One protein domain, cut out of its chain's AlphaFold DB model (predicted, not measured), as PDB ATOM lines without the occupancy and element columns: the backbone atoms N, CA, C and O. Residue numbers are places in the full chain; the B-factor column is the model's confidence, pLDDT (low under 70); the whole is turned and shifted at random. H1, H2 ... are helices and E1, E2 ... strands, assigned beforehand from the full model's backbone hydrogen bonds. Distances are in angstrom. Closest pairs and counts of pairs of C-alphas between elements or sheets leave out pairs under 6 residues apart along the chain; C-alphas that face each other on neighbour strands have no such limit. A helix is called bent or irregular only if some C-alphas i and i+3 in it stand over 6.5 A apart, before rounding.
ATOM      1  N   VAL A 145      71.725 -72.445  84.689       86.31
ATOM      2  CA  VAL A 145      72.427 -72.322  83.415       86.31
ATOM      3  C   VAL A 145      73.910 -72.153  83.708       86.31
ATOM      4  O   VAL A 145      74.307 -71.199  84.368       86.31
ATOM      5  N   LEU A 146      74.732 -73.064  83.197       88.50
ATOM      6  CA  LEU A 146      76.184 -72.926  83.193       88.50
ATOM      7  C   LEU A 146      76.654 -72.535  81.795       88.50
ATOM      8  O   LEU A 146      76.257 -73.159  80.810       88.50
ATOM      9  N   GLY A 147      77.540 -71.546  81.717       86.56
ATOM     10  CA  GLY A 147      78.133 -71.076  80.467       86.56
ATOM     11  C   GLY A 147      77.569 -69.756  79.958       86.56
ATOM     12  O   GLY A 147      76.928 -68.993  80.676       86.56
ATOM     13  N   TYR A 148      77.854 -69.464  78.692       84.88
ATOM     14  CA  TYR A 148      77.462 -68.219  78.048       84.88
ATOM     15  C   TYR A 148      76.100 -68.368  77.369       84.88
ATOM     16  O   TYR A 148      75.965 -69.067  76.355       84.88
ATOM     17  N   ARG A 149      75.106 -67.662  77.916       83.06
ATOM     18  CA  ARG A 149      73.759 -67.558  77.361       83.06
ATOM     19  C   ARG A 149      73.379 -66.098  77.129       83.06
ATOM     20  O   ARG A 149      73.484 -65.283  78.037       83.06
ATOM     21  N   VAL A 150      72.910 -65.777  75.924       77.94
ATOM     22  CA  VAL A 150      72.343 -64.453  75.609       77.94
ATOM     23  C   VAL A 150      70.826 -64.531  75.646       77.94
ATOM     24  O   VAL A 150      70.236 -65.375  74.966       77.94
ATOM     25  N   ASP A 151      70.201 -63.630  76.399       71.12
ATOM     26  CA  ASP A 151      68.747 -63.527  76.439       71.12
ATOM     27  C   ASP A 151      68.181 -62.988  75.119       71.12
ATOM     28  O   ASP A 151      68.655 -61.964  74.614       71.12
ATOM     29  N   PRO A 152      67.106 -63.596  74.579       68.88
ATOM     30  CA  PRO A 152      66.461 -63.110  73.361       68.88
ATOM     31  C   PRO A 152      65.993 -61.653  73.461       68.88
ATOM     32  O   PRO A 152      66.017 -60.930  72.472       68.88
ATOM     33  N   ASN A 153      65.606 -61.182  74.648       69.19
ATOM     34  CA  ASN A 153      65.206 -59.785  74.836       69.19
ATOM     35  C   ASN A 153      66.389 -58.815  74.668       69.19
ATOM     36  O   ASN A 153      66.204 -57.725  74.127       69.19
ATOM     37  N   ASN A 154      67.604 -59.236  75.037       68.12
ATOM     38  CA  ASN A 154      68.821 -58.446  74.850       68.12
ATOM     39  C   ASN A 154      69.255 -58.386  73.376       68.12
ATOM     40  O   ASN A 154      69.869 -57.414  72.947       68.12
ATOM     41  N   PHE A 155      68.895 -59.396  72.573       68.75
ATOM     42  CA  PHE A 155      69.101 -59.367  71.122       68.75
ATOM     43  C   PHE A 155      68.314 -58.222  70.465       68.75
ATOM     44  O   PHE A 155      68.858 -57.476  69.654       68.75
ATOM     45  N   PHE A 156      67.047 -58.042  70.850       71.44
ATOM     46  CA  PHE A 156      66.201 -56.984  70.290       71.44
ATOM     47  C   PHE A 156      66.499 -55.599  70.877       71.44
ATOM     48  O   PHE A 156      66.390 -54.603  70.160       71.44
ATOM     49  N   SER A 157      66.917 -55.510  72.143       71.12
ATOM     50  CA  SER A 157      67.272 -54.225  72.764       71.12
ATOM     51  C   SER A 157      68.529 -53.582  72.167       71.12
ATOM     52  O   SER A 157      68.721 -52.378  72.313       71.12
ATOM     53  N   ALA A 158      69.353 -54.341  71.438       77.69
ATOM     54  CA  ALA A 158      70.504 -53.808  70.714       77.69
ATOM     55  C   ALA A 158      70.118 -53.028  69.440       77.69
ATOM     56  O   ALA A 158      70.931 -52.266  68.920       77.69
ATOM     57  N   PHE A 159      68.888 -53.171  68.931       81.62
ATOM     58  CA  PHE A 159      68.473 -52.583  67.651       81.62
ATOM     59  C   PHE A 159      68.560 -51.042  67.592       81.62
ATOM     60  O   PHE A 159      69.109 -50.518  66.620       81.62
ATOM     61  N   PRO A 160      68.127 -50.278  68.618       86.00
ATOM     62  CA  PRO A 160      68.336 -48.829  68.649       86.00
ATOM     63  C   PRO A 160      69.821 -48.445  68.644       86.00
ATOM     64  O   PRO A 160      70.214 -47.474  68.000       86.00
ATOM     65  N   LEU A 161      70.657 -49.237  69.320       85.00
ATOM     66  CA  LEU A 161      72.098 -49.005  69.401       85.00
ATOM     67  C   LEU A 161      72.777 -49.250  68.047       85.00
ATOM     68  O   LEU A 161      73.676 -48.504  67.670       85.00
ATOM     69  N   VAL A 162      72.294 -50.227  67.276       88.81
ATOM     70  CA  VAL A 162      72.717 -50.480  65.889       88.81
ATOM     71  C   VAL A 162      72.364 -49.328  64.969       88.81
ATOM     72  O   VAL A 162      73.216 -48.887  64.199       88.81
ATOM     73  N   LEU A 163      71.129 -48.829  65.043       90.00
ATOM     74  CA  LEU A 163      70.695 -47.680  64.248       90.00
ATOM     75  C   LEU A 163      71.577 -46.463  64.539       90.00
ATOM     76  O   LEU A 163      72.089 -45.829  63.616       90.00
ATOM     77  N   PHE A 164      71.821 -46.192  65.821       91.38
ATOM     78  CA  PHE A 164      72.673 -45.091  66.252       91.38
ATOM     79  C   PHE A 164      74.135 -45.266  65.813       91.38
ATOM     80  O   PHE A 164      74.721 -44.344  65.247       91.38
ATOM     81  N   ALA A 165      74.720 -46.454  65.992       89.94
ATOM     82  CA  ALA A 165      76.085 -46.749  65.553       89.94
ATOM     83  C   ALA A 165      76.243 -46.632  64.028       89.94
ATOM     84  O   ALA A 165      77.247 -46.109  63.550       89.94
ATOM     85  N   SER A 166      75.234 -47.058  63.266       92.88
ATOM     86  CA  SER A 166      75.214 -46.950  61.800       92.88
ATOM     87  C   SER A 166      75.167 -45.498  61.337       92.88
ATOM     88  O   SER A 166      75.844 -45.136  60.376       92.88
ATOM     89  N   PHE A 167      74.402 -44.660  62.041       92.50
ATOM     90  CA  PHE A 167      74.351 -43.222  61.798       92.50
ATOM     91  C   PHE A 167      75.685 -42.531  62.123       92.50
ATOM     92  O   PHE A 167      76.181 -41.734  61.333       92.50
ATOM     93  N   LEU A 168      76.312 -42.860  63.255       93.12
ATOM     94  CA  LEU A 168      77.622 -42.299  63.600       93.12
ATOM     95  C   LEU A 168      78.714 -42.733  62.618       93.12
ATOM     96  O   LEU A 168      79.546 -41.915  62.226       93.12
ATOM     97  N   ALA A 169      78.701 -43.999  62.195       90.25
ATOM     98  CA  ALA A 169      79.628 -44.511  61.192       90.25
ATOM     99  C   ALA A 169      79.460 -43.783  59.851       90.25
ATOM    100  O   ALA A 169      80.457 -43.382  59.248       90.25
ATOM    101  N   SER A 170      78.218 -43.546  59.409       90.75
ATOM    102  CA  SER A 170      77.968 -42.813  58.166       90.75
ATOM    103  C   SER A 170      78.406 -41.354  58.256       90.75
ATOM    104  O   SER A 170      79.039 -40.868  57.323       90.75
ATOM    105  N   LEU A 171      78.173 -40.679  59.387       89.94
ATOM    106  CA  LEU A 171      78.640 -39.311  59.615       89.94
ATOM    107  C   LEU A 171      80.175 -39.229  59.629       89.94
ATOM    108  O   LEU A 171      80.761 -38.345  59.006       89.94
ATOM    109  N   GLY A 172      80.831 -40.178  60.304       88.94
ATOM    110  CA  GLY A 172      82.288 -40.256  60.386       88.94
ATOM    111  C   GLY A 172      82.942 -40.476  59.023       88.94
ATOM    112  O   GLY A 172      83.888 -39.770  58.682       88.94
ATOM    113  N   ILE A 173      82.415 -41.401  58.215       88.31
ATOM    114  CA  ILE A 173      82.915 -41.640  56.853       88.31
ATOM    115  C   ILE A 173      82.622 -40.434  55.958       88.31
ATOM    116  O   ILE A 173      83.503 -40.015  55.211       88.31
ATOM    117  N   ALA A 174      81.433 -39.835  56.067       88.31
ATOM    118  CA  ALA A 174      81.059 -38.689  55.246       88.31
ATOM    119  C   ALA A 174      81.976 -37.474  55.470       88.31
ATOM    120  O   ALA A 174      82.320 -36.763  54.534       88.31
ATOM    121  N   VAL A 175      82.424 -37.235  56.702       88.06
ATOM    122  CA  VAL A 175      83.335 -36.114  56.992       88.06
ATOM    123  C   VAL A 175      84.805 -36.507  56.821       88.06
ATOM    124  O   VAL A 175      85.622 -35.698  56.379       88.06
ATOM    125  N   GLY A 176      85.167 -37.730  57.209       89.19
ATOM    126  CA  GLY A 176      86.553 -38.184  57.275       89.19
ATOM    127  C   GLY A 176      87.136 -38.589  55.927       89.19
ATOM    128  O   GLY A 176      88.294 -38.276  55.658       89.19
ATOM    129  N   LEU A 177      86.352 -39.255  55.073       88.88
ATOM    130  CA  LEU A 177      86.847 -39.794  53.807       88.88
ATOM    131  C   LEU A 177      87.301 -38.698  52.824       88.88
ATOM    132  O   LEU A 177      88.421 -38.827  52.328       88.88
ATOM    133  N   PRO A 178      86.545 -37.600  52.594       90.12
ATOM    134  CA  PRO A 178      87.014 -36.512  51.732       90.12
ATOM    135  C   PRO A 178      88.331 -35.906  52.228       90.12
ATOM    136  O   PRO A 178      89.294 -35.818  51.477       90.12
ATOM    137  N   LYS A 179      88.430 -35.604  53.532       89.75
ATOM    138  CA  LYS A 179      89.652 -35.042  54.137       89.75
ATOM    139  C   LYS A 179      90.859 -35.972  54.026       89.75
ATOM    140  O   LYS A 179      91.979 -35.503  53.840       89.75
ATOM    141  N   ALA A 180      90.647 -37.276  54.184       89.50
ATOM    142  CA  ALA A 180      91.708 -38.263  54.034       89.50
ATOM    143  C   ALA A 180      92.198 -38.337  52.581       89.50
ATOM    144  O   ALA A 180      93.405 -38.394  52.355       89.50
ATOM    145  N   ILE A 181      91.281 -38.286  51.608       90.25
ATOM    146  CA  ILE A 181      91.620 -38.239  50.180       90.25
ATOM    147  C   ILE A 181      92.376 -36.950  49.849       90.25
ATOM    148  O   ILE A 181      93.420 -37.023  49.209       90.25
ATOM    149  N   ASP A 182      91.927 -35.796  50.348       90.62
ATOM    150  CA  ASP A 182      92.610 -34.514  50.141       90.62
ATOM    151  C   ASP A 182      94.043 -34.539  50.691       90.62
ATOM    152  O   ASP A 182      94.985 -34.112  50.023       90.62
ATOM    153  N   TYR A 183      94.232 -35.088  51.896       92.38
ATOM    154  CA  TYR A 183      95.551 -35.250  52.508       92.38
ATOM    155  C   TYR A 183      96.467 -36.176  51.691       92.38
ATOM    156  O   TYR A 183      97.637 -35.858  51.472       92.38
ATOM    157  N   LEU A 184      95.945 -37.306  51.206       92.06
ATOM    158  CA  LEU A 184      96.699 -38.228  50.351       92.06
ATOM    159  C   LEU A 184      97.045 -37.593  49.000       92.06
ATOM    160  O   LEU A 184      98.179 -37.718  48.542       92.06
ATOM    161  N   ASN A 185      96.111 -36.860  48.391       93.19
ATOM    162  CA  ASN A 185      96.339 -36.136  47.144       93.19
ATOM    163  C   ASN A 185      97.441 -35.081  47.299       93.19
ATOM    164  O   ASN A 185      98.284 -34.960  46.413       93.19
ATOM    165  N   GLN A 186      97.517 -34.385  48.441       92.81
ATOM    166  CA  GLN A 186      98.637 -33.480  48.731       92.81
ATOM    167  C   GLN A 186      99.991 -34.210  48.742       92.81
ATOM    168  O   GLN A 186     100.967 -33.691  48.200       92.81
ATOM    169  N   GLN A 187     100.066 -35.417  49.314       93.38
ATOM    170  CA  GLN A 187     101.302 -36.211  49.344       93.38
ATOM    171  C   GLN A 187     101.680 -36.800  47.977       93.38
ATOM    172  O   GLN A 187     102.862 -36.820  47.622       93.38
ATOM    173  N   LEU A 188     100.694 -37.271  47.208       92.19
ATOM    174  CA  LEU A 188     100.893 -37.825  45.864       92.19
ATOM    175  C   LEU A 188     101.422 -36.759  44.906       92.19
ATOM    176  O   LEU A 188     102.439 -36.981  44.250       92.19
ATOM    177  N   VAL A 189     100.806 -35.573  44.911       92.25
ATOM    178  CA  VAL A 189     101.251 -34.431  44.100       92.25
ATOM    179  C   VAL A 189     102.665 -34.000  44.495       92.25
ATOM    180  O   VAL A 189     103.498 -33.776  43.622       92.25
ATOM    181  N   ALA A 190     102.987 -33.964  45.794       92.81
ATOM    182  CA  ALA A 190     104.346 -33.677  46.264       92.81
ATOM    183  C   ALA A 190     105.384 -34.733  45.823       92.81
ATOM    184  O   ALA A 190     106.577 -34.436  45.766       92.81
ATOM    185  N   SER A 191     104.933 -35.945  45.495       93.50
ATOM    186  CA  SER A 191     105.763 -37.063  45.028       93.50
ATOM    187  C   SER A 191     105.732 -37.248  43.500       93.50
ATOM    188  O   SER A 191     106.242 -38.253  43.011       93.50
ATOM    189  N   ASN A 192     105.152 -36.303  42.744       93.56
ATOM    190  CA  ASN A 192     104.941 -36.379  41.288       93.56
ATOM    191  C   ASN A 192     104.152 -37.620  40.821       93.56
ATOM    192  O   ASN A 192     104.399 -38.147  39.736       93.56
ATOM    193  N   LEU A 193     103.210 -38.096  41.636       94.25
ATOM    194  CA  LEU A 193     102.272 -39.160  41.278       94.25
ATOM    195  C   LEU A 193     100.895 -38.573  40.947       94.25
ATOM    196  O   LEU A 193     100.525 -37.514  41.460       94.25
ATOM    197  N   ASP A 194     100.127 -39.284  40.117       93.38
ATOM    198  CA  ASP A 194      98.770 -38.873  39.754       93.38
ATOM    199  C   ASP A 194      97.840 -38.859  40.987       93.38
ATOM    200  O   ASP A 194      97.869 -39.796  41.795       93.38
ATOM    201  N   PRO A 195      97.000 -37.818  41.149       89.88
ATOM    202  CA  PRO A 195      96.067 -37.725  42.264       89.88
ATOM    203  C   PRO A 195      94.902 -38.713  42.119       89.88
ATOM    204  O   PRO A 195      94.460 -39.055  41.020       89.88
ATOM    205  N   LEU A 196      94.354 -39.128  43.257       90.44
ATOM    206  CA  LEU A 196      93.125 -39.908  43.335       90.44
ATOM    207  C   LEU A 196      91.900 -39.042  42.979       90.44
ATOM    208  O   LEU A 196      91.914 -37.830  43.217       90.44
ATOM    209  N   PRO A 197      90.809 -39.651  42.474       89.38
ATOM    210  CA  PRO A 197      89.558 -38.942  42.216       89.38
ATOM    211  C   PRO A 197      89.013 -38.262  43.475       89.38
ATOM    212  O   PRO A 197      88.977 -38.868  44.548       89.38
ATOM    213  N   ASN A 198      88.525 -37.028  43.331       80.69
ATOM    214  CA  ASN A 198      87.862 -36.321  44.425       80.69
ATOM    215  C   ASN A 198      86.549 -37.016  44.803       80.69
ATOM    216  O   ASN A 198      85.796 -37.473  43.940       80.69
ATOM    217  N   PHE A 199      86.263 -37.059  46.101       81.06
ATOM    218  CA  PHE A 199      85.056 -37.675  46.636       81.06
ATOM    219  C   PHE A 199      84.177 -36.622  47.310       81.06
ATOM    220  O   PHE A 199      84.474 -36.170  48.415       81.06
ATOM    221  N   GLU A 200      83.078 -36.247  46.655       81.50
ATOM    222  CA  GLU A 200      82.066 -35.371  47.246       81.50
ATOM    223  C   GLU A 200      80.955 -36.186  47.905       81.50
ATOM    224  O   GLU A 200      80.305 -37.038  47.294       81.50
ATOM    225  N   THR A 201      80.698 -35.895  49.175       84.44
ATOM    226  CA  THR A 201      79.633 -36.549  49.929       84.44
ATOM    227  C   THR A 201      78.293 -35.884  49.686       84.44
ATOM    228  O   THR A 201      78.019 -34.793  50.183       84.44
ATOM    229  N   THR A 202      77.425 -36.585  48.961       89.38
ATOM    230  CA  THR A 202      76.017 -36.217  48.775       89.38
ATOM    231  C   THR A 202      75.124 -36.901  49.809       89.38
ATOM    232  O   THR A 202      75.489 -37.928  50.387       89.38
ATOM    233  N   VAL A 203      73.897 -36.406  49.987       88.00
ATOM    234  CA  VAL A 203      72.897 -37.038  50.872       88.00
ATOM    235  C   VAL A 203      72.689 -38.516  50.515       88.00
ATOM    236  O   VAL A 203      72.644 -39.364  51.403       88.00
ATOM    237  N   MET A 204      72.653 -38.854  49.221       88.38
ATOM    238  CA  MET A 204      72.516 -40.242  48.765       88.38
ATOM    239  C   MET A 204      73.696 -41.119  49.190       88.38
ATOM    240  O   MET A 204      73.477 -42.241  49.645       88.38
ATOM    241  N   THR A 205      74.934 -40.620  49.109       86.25
ATOM    242  CA  THR A 205      76.107 -41.384  49.576       86.25
ATOM    243  C   THR A 205      76.038 -41.674  51.076       86.25
ATOM    244  O   THR A 205      76.297 -42.804  51.486       86.25
ATOM    245  N   VAL A 206      75.591 -40.710  51.890       89.56
ATOM    246  CA  VAL A 206      75.414 -40.893  53.341       89.56
ATOM    247  C   VAL A 206      74.358 -41.956  53.640       89.56
ATOM    248  O   VAL A 206      74.585 -42.828  54.480       89.56
ATOM    249  N   VAL A 207      73.225 -41.927  52.930       91.19
ATOM    250  CA  VAL A 207      72.153 -42.923  53.088       91.19
ATOM    251  C   VAL A 207      72.651 -44.325  52.733       91.19
ATOM    252  O   VAL A 207      72.423 -45.262  53.497       91.19
ATOM    253  N   VAL A 208      73.382 -44.478  51.625       91.00
ATOM    254  CA  VAL A 208      73.952 -45.772  51.214       91.00
ATOM    255  C   VAL A 208      74.943 -46.295  52.259       91.00
ATOM    256  O   VAL A 208      74.841 -47.452  52.667       91.00
ATOM    257  N   ILE A 209      75.853 -45.450  52.756       90.44
ATOM    258  CA  ILE A 209      76.822 -45.833  53.796       90.44
ATOM    259  C   ILE A 209      76.105 -46.228  55.093       90.44
ATOM    260  O   ILE A 209      76.499 -47.200  55.741       90.44
ATOM    261  N   MET A 210      75.037 -45.518  55.464       92.88
ATOM    262  CA  MET A 210      74.235 -45.846  56.640       92.88
ATOM    263  C   MET A 210      73.567 -47.221  56.499       92.88
ATOM    264  O   MET A 210      73.621 -48.010  57.438       92.88
ATOM    265  N   ILE A 211      72.999 -47.543  55.330       94.00
ATOM    266  CA  ILE A 211      72.388 -48.857  55.059       94.00
ATOM    267  C   ILE A 211      73.442 -49.969  55.110       94.00
ATOM    268  O   ILE A 211      73.219 -50.997  55.748       94.00
ATOM    269  N   ILE A 212      74.606 -49.767  54.485       92.81
ATOM    270  CA  ILE A 212      75.706 -50.742  54.518       92.81
ATOM    271  C   ILE A 212      76.172 -50.968  55.961       92.81
ATOM    272  O   ILE A 212      76.301 -52.112  56.395       92.81
ATOM    273  N   SER A 213      76.357 -49.891  56.728       92.50
ATOM    274  CA  SER A 213      76.739 -49.963  58.142       92.50
ATOM    275  C   SER A 213      75.691 -50.714  58.963       92.50
ATOM    276  O   SER A 213      76.047 -51.587  59.753       92.50
ATOM    277  N   LEU A 214      74.402 -50.456  58.716       93.94
ATOM    278  CA  LEU A 214      73.292 -51.151  59.366       93.94
ATOM    279  C   LEU A 214      73.345 -52.656  59.109       93.94
ATOM    280  O   LEU A 214      73.203 -53.442  60.046       93.94
ATOM    281  N   ILE A 215      73.590 -53.066  57.863       91.62
ATOM    282  CA  ILE A 215      73.711 -54.479  57.494       91.62
ATOM    283  C   ILE A 215      74.911 -55.108  58.214       91.62
ATOM    284  O   ILE A 215      74.767 -56.166  58.827       91.62
ATOM    285  N   ILE A 216      76.071 -54.446  58.203       90.69
ATOM    286  CA  ILE A 216      77.294 -54.936  58.854       90.69
ATOM    287  C   ILE A 216      77.082 -55.108  60.362       90.69
ATOM    288  O   ILE A 216      77.338 -56.187  60.896       90.69
ATOM    289  N   PHE A 217      76.570 -54.090  61.055       88.56
ATOM    290  CA  PHE A 217      76.304 -54.170  62.494       88.56
ATOM    291  C   PHE A 217      75.250 -55.233  62.828       88.56
ATOM    292  O   PHE A 217      75.410 -55.970  63.803       88.56
ATOM    293  N   SER A 218      74.220 -55.376  61.990       85.25
ATOM    294  CA  SER A 218      73.204 -56.425  62.146       85.25
ATOM    295  C   SER A 218      73.807 -57.828  62.027       85.25
ATOM    296  O   SER A 218      73.485 -58.711  62.827       85.25
ATOM    297  N   ILE A 219      74.727 -58.037  61.078       85.56
ATOM    298  CA  ILE A 219      75.476 -59.294  60.928       85.56
ATOM    299  C   ILE A 219      76.380 -59.531  62.144       85.56
ATOM    300  O   ILE A 219      76.406 -60.641  62.674       85.56
ATOM    301  N   LEU A 220      77.093 -58.505  62.617       84.75
ATOM    302  CA  LEU A 220      77.992 -58.614  63.769       84.75
ATOM    303  C   LEU A 220      77.248 -59.002  65.051       84.75
ATOM    304  O   LEU A 220      77.706 -59.890  65.771       84.75
ATOM    305  N   ILE A 221      76.088 -58.401  65.321       79.94
ATOM    306  CA  ILE A 221      75.262 -58.759  66.484       79.94
ATOM    307  C   ILE A 221      74.680 -60.151  66.332       79.94
ATOM    308  O   ILE A 221      74.735 -60.937  67.269       79.94
ATOM    309  N   THR A 222      74.198 -60.496  65.141       77.94
ATOM    310  CA  THR A 222      73.736 -61.853  64.838       77.94
ATOM    311  C   THR A 222      74.830 -62.885  65.115       77.94
ATOM    312  O   THR A 222      74.585 -63.914  65.745       77.94
ATOM    313  N   PHE A 223      76.062 -62.590  64.700       80.69
ATOM    314  CA  PHE A 223      77.218 -63.434  64.957       80.69
ATOM    315  C   PHE A 223      77.569 -63.498  66.446       80.69
ATOM    316  O   PHE A 223      77.853 -64.582  66.948       80.69
ATOM    317  N   HIS A 224      77.543 -62.365  67.151       77.06
ATOM    318  CA  HIS A 224      77.835 -62.289  68.580       77.06
ATOM    319  C   HIS A 224      76.806 -63.067  69.407       77.06
ATOM    320  O   HIS A 224      77.173 -63.966  70.158       77.06
ATOM    321  N   CYS A 225      75.518 -62.796  69.201       71.31
ATOM    322  CA  CYS A 225      74.430 -63.473  69.895       71.31
ATOM    323  C   CYS A 225      74.361 -64.960  69.537       71.31
ATOM    324  O   CYS A 225      74.018 -65.772  70.388       71.31
ATOM    325  N   GLY A 226      74.765 -65.343  68.321       73.62
ATOM    326  CA  GLY A 226      74.876 -66.736  67.886       73.62
ATOM    327  C   GLY A 226      75.970 -67.558  68.583       73.62
ATOM    328  O   GLY A 226      76.019 -68.769  68.376       73.62
ATOM    329  N   LYS A 227      76.832 -66.955  69.418       79.06
ATOM    330  CA  LYS A 227      77.873 -67.659  70.196       79.06
ATOM    331  C   LYS A 227      77.349 -68.307  71.486       79.06
ATOM    332  O   LYS A 227      78.089 -68.407  72.457       79.06
ATOM    333  N   GLN A 228      76.095 -68.755  71.508       84.81
ATOM    334  CA  GLN A 228      75.527 -69.472  72.653       84.81
ATOM    335  C   GLN A 228      76.354 -70.735  72.940       84.81
ATOM    336  O   GLN A 228      76.608 -71.542  72.039       84.81
ATOM    337  N   LYS A 229      76.779 -70.896  74.192       89.19
ATOM    338  CA  LYS A 229      77.462 -72.098  74.671       89.19
ATOM    339  C   LYS A 229      77.112 -72.291  76.137       89.19
ATOM    340  O   LYS A 229      77.772 -71.728  77.007       89.19
ATOM    341  N   TYR A 230      76.066 -73.062  76.391       90.19
ATOM    342  CA  TYR A 230      75.579 -73.296  77.741       90.19
ATOM    343  C   TYR A 230      74.978 -74.692  77.902       90.19
ATOM    344  O   TYR A 230      74.527 -75.314  76.936       90.19
ATOM    345  N   ILE A 231      74.939 -75.143  79.150       92.06
ATOM    346  CA  ILE A 231      74.145 -76.283  79.601       92.06
ATOM    347  C   ILE A 231      73.159 -75.800  80.654       92.06
ATOM    348  O   ILE A 231      73.503 -75.044  81.558       92.06
ATOM    349  N   GLU A 232      71.913 -76.211  80.501       90.44
ATOM    350  CA  GLU A 232      70.829 -75.926  81.422       90.44
ATOM    351  C   GLU A 232      70.511 -77.201  82.205       90.44
ATOM    352  O   GLU A 232      70.091 -78.203  81.625       90.44
ATOM    353  N   LEU A 233      70.745 -77.167  83.513       88.56
ATOM    354  CA  LEU A 233      70.423 -78.225  84.456       88.56
ATOM    355  C   LEU A 233      69.026 -77.941  85.003       88.56
ATOM    356  O   LEU A 233      68.814 -76.947  85.693       88.56
ATOM    357  N   THR A 234      68.069 -78.802  84.674       82.44
ATOM    358  CA  THR A 234      66.710 -78.768  85.234       82.44
ATOM    359  C   THR A 234      66.515 -79.942  86.186       82.44
ATOM    360  O   THR A 234      67.355 -80.839  86.243       82.44
ATOM    361  N   ASP A 235      65.388 -80.007  86.889       74.12
ATOM    362  CA  ASP A 235      65.122 -81.115  87.814       74.12
ATOM    363  C   ASP A 235      65.106 -82.488  87.121       74.12
ATOM    364  O   ASP A 235      65.447 -83.491  87.743       74.12
ATOM    365  N   ASN A 236      64.745 -82.557  85.837       77.06
ATOM    366  CA  ASN A 236      64.552 -83.834  85.144       77.06
ATOM    367  C   ASN A 236      65.602 -84.105  84.067       77.06
ATOM    368  O   ASN A 236      65.947 -85.256  83.841       77.06
ATOM    369  N   GLN A 237      66.111 -83.066  83.411       88.50
ATOM    370  CA  GLN A 237      66.965 -83.214  82.234       88.50
ATOM    371  C   GLN A 237      68.048 -82.139  82.163       88.50
ATOM    372  O   GLN A 237      67.957 -81.075  82.784       88.50
ATOM    373  N   SER A 247      73.544 -75.942  64.498       87.62
ATOM    374  CA  SER A 247      74.069 -74.902  63.607       87.62
ATOM    375  C   SER A 247      73.799 -73.487  64.141       87.62
ATOM    376  O   SER A 247      72.787 -73.239  64.801       87.62
ATOM    377  N   ARG A 248      74.638 -72.514  63.756       84.44
ATOM    378  CA  ARG A 248      74.404 -71.081  64.047       84.44
ATOM    379  C   ARG A 248      73.027 -70.603  63.594       84.44
ATOM    380  O   ARG A 248      72.403 -69.791  64.269       84.44
ATOM    381  N   LEU A 249      72.554 -71.109  62.454       82.50
ATOM    382  CA  LEU A 249      71.258 -70.733  61.904       82.50
ATOM    383  C   LEU A 249      70.105 -71.264  62.766       82.50
ATOM    384  O   LEU A 249      69.112 -70.564  62.937       82.50
ATOM    385  N   SER A 250      70.239 -72.468  63.327       85.31
ATOM    386  CA  SER A 250      69.258 -73.048  64.256       85.31
ATOM    387  C   SER A 250      69.159 -72.219  65.537       85.31
ATOM    388  O   SER A 250      68.059 -71.826  65.925       85.31
ATOM    389  N   ILE A 251      70.312 -71.867  66.117       84.12
ATOM    390  CA  ILE A 251      70.419 -70.998  67.298       84.12
ATOM    391  C   ILE A 251      69.756 -69.638  67.032       84.12
ATOM    392  O   ILE A 251      68.932 -69.168  67.820       84.12
ATOM    393  N   LEU A 252      70.067 -69.023  65.887       82.62
ATOM    394  CA  LEU A 252      69.503 -67.733  65.495       82.62
ATOM    395  C   LEU A 252      67.986 -67.806  65.282       82.62
ATOM    396  O   LEU A 252      67.256 -66.954  65.783       82.62
ATOM    397  N   LYS A 253      67.500 -68.835  64.574       82.69
ATOM    398  CA  LYS A 253      66.061 -69.075  64.384       82.69
ATOM    399  C   LYS A 253      65.350 -69.224  65.727       82.69
ATOM    400  O   LYS A 253      64.288 -68.637  65.902       82.69
ATOM    401  N   GLY A 254      65.944 -69.956  66.670       80.88
ATOM    402  CA  GLY A 254      65.419 -70.089  68.029       80.88
ATOM    403  C   GLY A 254      65.306 -68.741  68.745       80.88
ATOM    404  O   GLY A 254      64.266 -68.441  69.321       80.88
ATOM    405  N   MET A 255      66.325 -67.881  68.655       78.75
ATOM    406  CA  MET A 255      66.275 -66.533  69.241       78.75
ATOM    407  C   MET A 255      65.205 -65.638  68.603       78.75
ATOM    408  O   MET A 255      64.423 -65.026  69.328       78.75
ATOM    409  N   ILE A 256      65.130 -65.597  67.270       77.12
ATOM    410  CA  ILE A 256      64.151 -64.775  66.538       77.12
ATOM    411  C   ILE A 256      62.717 -65.214  66.856       77.12
ATOM    412  O   ILE A 256      61.846 -64.376  67.076       77.12
ATOM    413  N   LEU A 257      62.474 -66.527  66.925       80.25
ATOM    414  CA  LEU A 257      61.159 -67.101  67.221       80.25
ATOM    415  C   LEU A 257      60.828 -67.134  68.723       80.25
ATOM    416  O   LEU A 257      59.776 -67.650  69.091       80.25
ATOM    417  N   LYS A 258      61.709 -66.609  69.589       76.94
ATOM    418  CA  LYS A 258      61.616 -66.709  71.060       76.94
ATOM    419  C   LYS A 258      61.496 -68.152  71.581       76.94
ATOM    420  O   LYS A 258      61.029 -68.377  72.692       76.94
ATOM    421  N   ASP A 259      61.994 -69.113  70.813       79.06
ATOM    422  CA  ASP A 259      62.030 -70.544  71.116       79.06
ATOM    423  C   ASP A 259      63.480 -71.053  71.062       79.06
ATOM    424  O   ASP A 259      63.873 -71.904  70.262       79.06
ATOM    425  N   SER A 260      64.326 -70.444  71.897       74.25
ATOM    426  CA  SER A 260      65.778 -70.697  71.927       74.25
ATOM    427  C   SER A 260      66.161 -72.143  72.260       74.25
ATOM    428  O   SER A 260      67.284 -72.546  71.974       74.25
ATOM    429  N   LYS A 261      65.239 -72.927  72.833       79.62
ATOM    430  CA  LYS A 261      65.487 -74.300  73.294       79.62
ATOM    431  C   LYS A 261      65.153 -75.369  72.257       79.62
ATOM    432  O   LYS A 261      65.567 -76.512  72.423       79.62
ATOM    433  N   ARG A 262      64.429 -75.018  71.192       80.00
ATOM    434  CA  ARG A 262      63.876 -75.961  70.208       80.00
ATOM    435  C   ARG A 262      64.871 -76.973  69.644       80.00
ATOM    436  O   ARG A 262      64.496 -78.102  69.352       80.00
ATOM    437  N   TYR A 263      66.111 -76.542  69.442       83.44
ATOM    438  CA  TYR A 263      67.163 -77.327  68.797       83.44
ATOM    439  C   TYR A 263      68.276 -77.732  69.772       83.44
ATOM    440  O   TYR A 263      69.338 -78.178  69.340       83.44
ATOM    441  N   ASN A 264      68.059 -77.552  71.077       90.75
ATOM    442  CA  ASN A 264      69.018 -77.995  72.078       90.75
ATOM    443  C   ASN A 264      69.084 -79.521  72.107       90.75
ATOM    444  O   ASN A 264      68.079 -80.211  71.927       90.75
TER     445      ASN A 264
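AT A GLANCE: This is residues 145 to 237 and 247 to 264 of the 365 residues of the protein "HTH merR-type domain-containing protein" of Erysipelatoclostridium sp. An15 (UniProt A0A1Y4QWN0). Two long helices, H2 and H3, cross at a steep angle to make a long rod, and H2 runs on beyond the crossing to one end, from which residues 191 to 202 lead back to H3. Towards the other end are a small ribbon of two strands, E1 and E2, and the short helices H1 and H4 near the last residues of H3. The printed part has 111 residues, with four named helices and two named strands in the order E1, H1, H2, H3, E2, H4; the class is mostly helix, and the sheet, E1 - E2, is antiparallel. The whole is extended, with a radius of gyration of the C-alphas of 21.8 A and spans of 76 by 28 by 18 A.

IN THESE COORDINATES: E1, residues 145 to 148, begins at C-alpha 145 (72.427, -72.322, 83.415). H1, residues 152 to 157, follows. H2, residues 159 to 190, is 45.8 A long and ends at C-alpha 190 (104.346, -33.677, 46.264). H2 has a kink of 28 degrees near residue 177; it is neither bent nor irregular, but only just: C-alphas 175 and 178 are 6.4 A apart. H3, residues 203 to 225, is 32.6 A long. E2 is residues 229 to 233, 13.5 A long. H4, residues 248 to 256, is 12.3 A long and ends at C-alpha 256 (64.151, -64.775, 66.538).

HOW THE PARTS SIT: H2 touches H3 with residues 162 to 174 alone, at a steep tilt of 57 degrees, opposite ways; the closest C-alphas are those of Ser 166 and Ser 213, 5.0 A apart. H1 is close to but not clearly touching H3, the closest C-alphas being Phe 155 and Cys 225, 6.8 A apart. H1 and H4 only just touch, with 3 pairs of C-alphas within 8 A, the closest those of Pro 152 and Met 255 at 5.4 A. H4 is close to but not clearly touching H3, the closest C-alphas being Thr 222 and Leu 252 at 7.3 A. E1 and E2 are antiparallel neighbours, their directions at 176 degrees, with N 146 and O 231 at 2.8 A and N 229 and O 148 at 2.9 A, within hydrogen-bond range. H2 and H4 are apart. Every O i to N i+4 pair is within hydrogen-bond range in H1, H3 and H4, and 26 of 28 in H2.

THE WHOLE: The two C-alphas farthest apart are those of Asn 192 and Asn 236, 76.2 A. Residues 238 to 246 are not printed, and C-alphas 237 and 247 are 21.6 A apart across the cut. The link from H2 to H3, 12 residues, is long. The mean pLDDT of the printed part is 85.6; residues 152 to 155 are under 70.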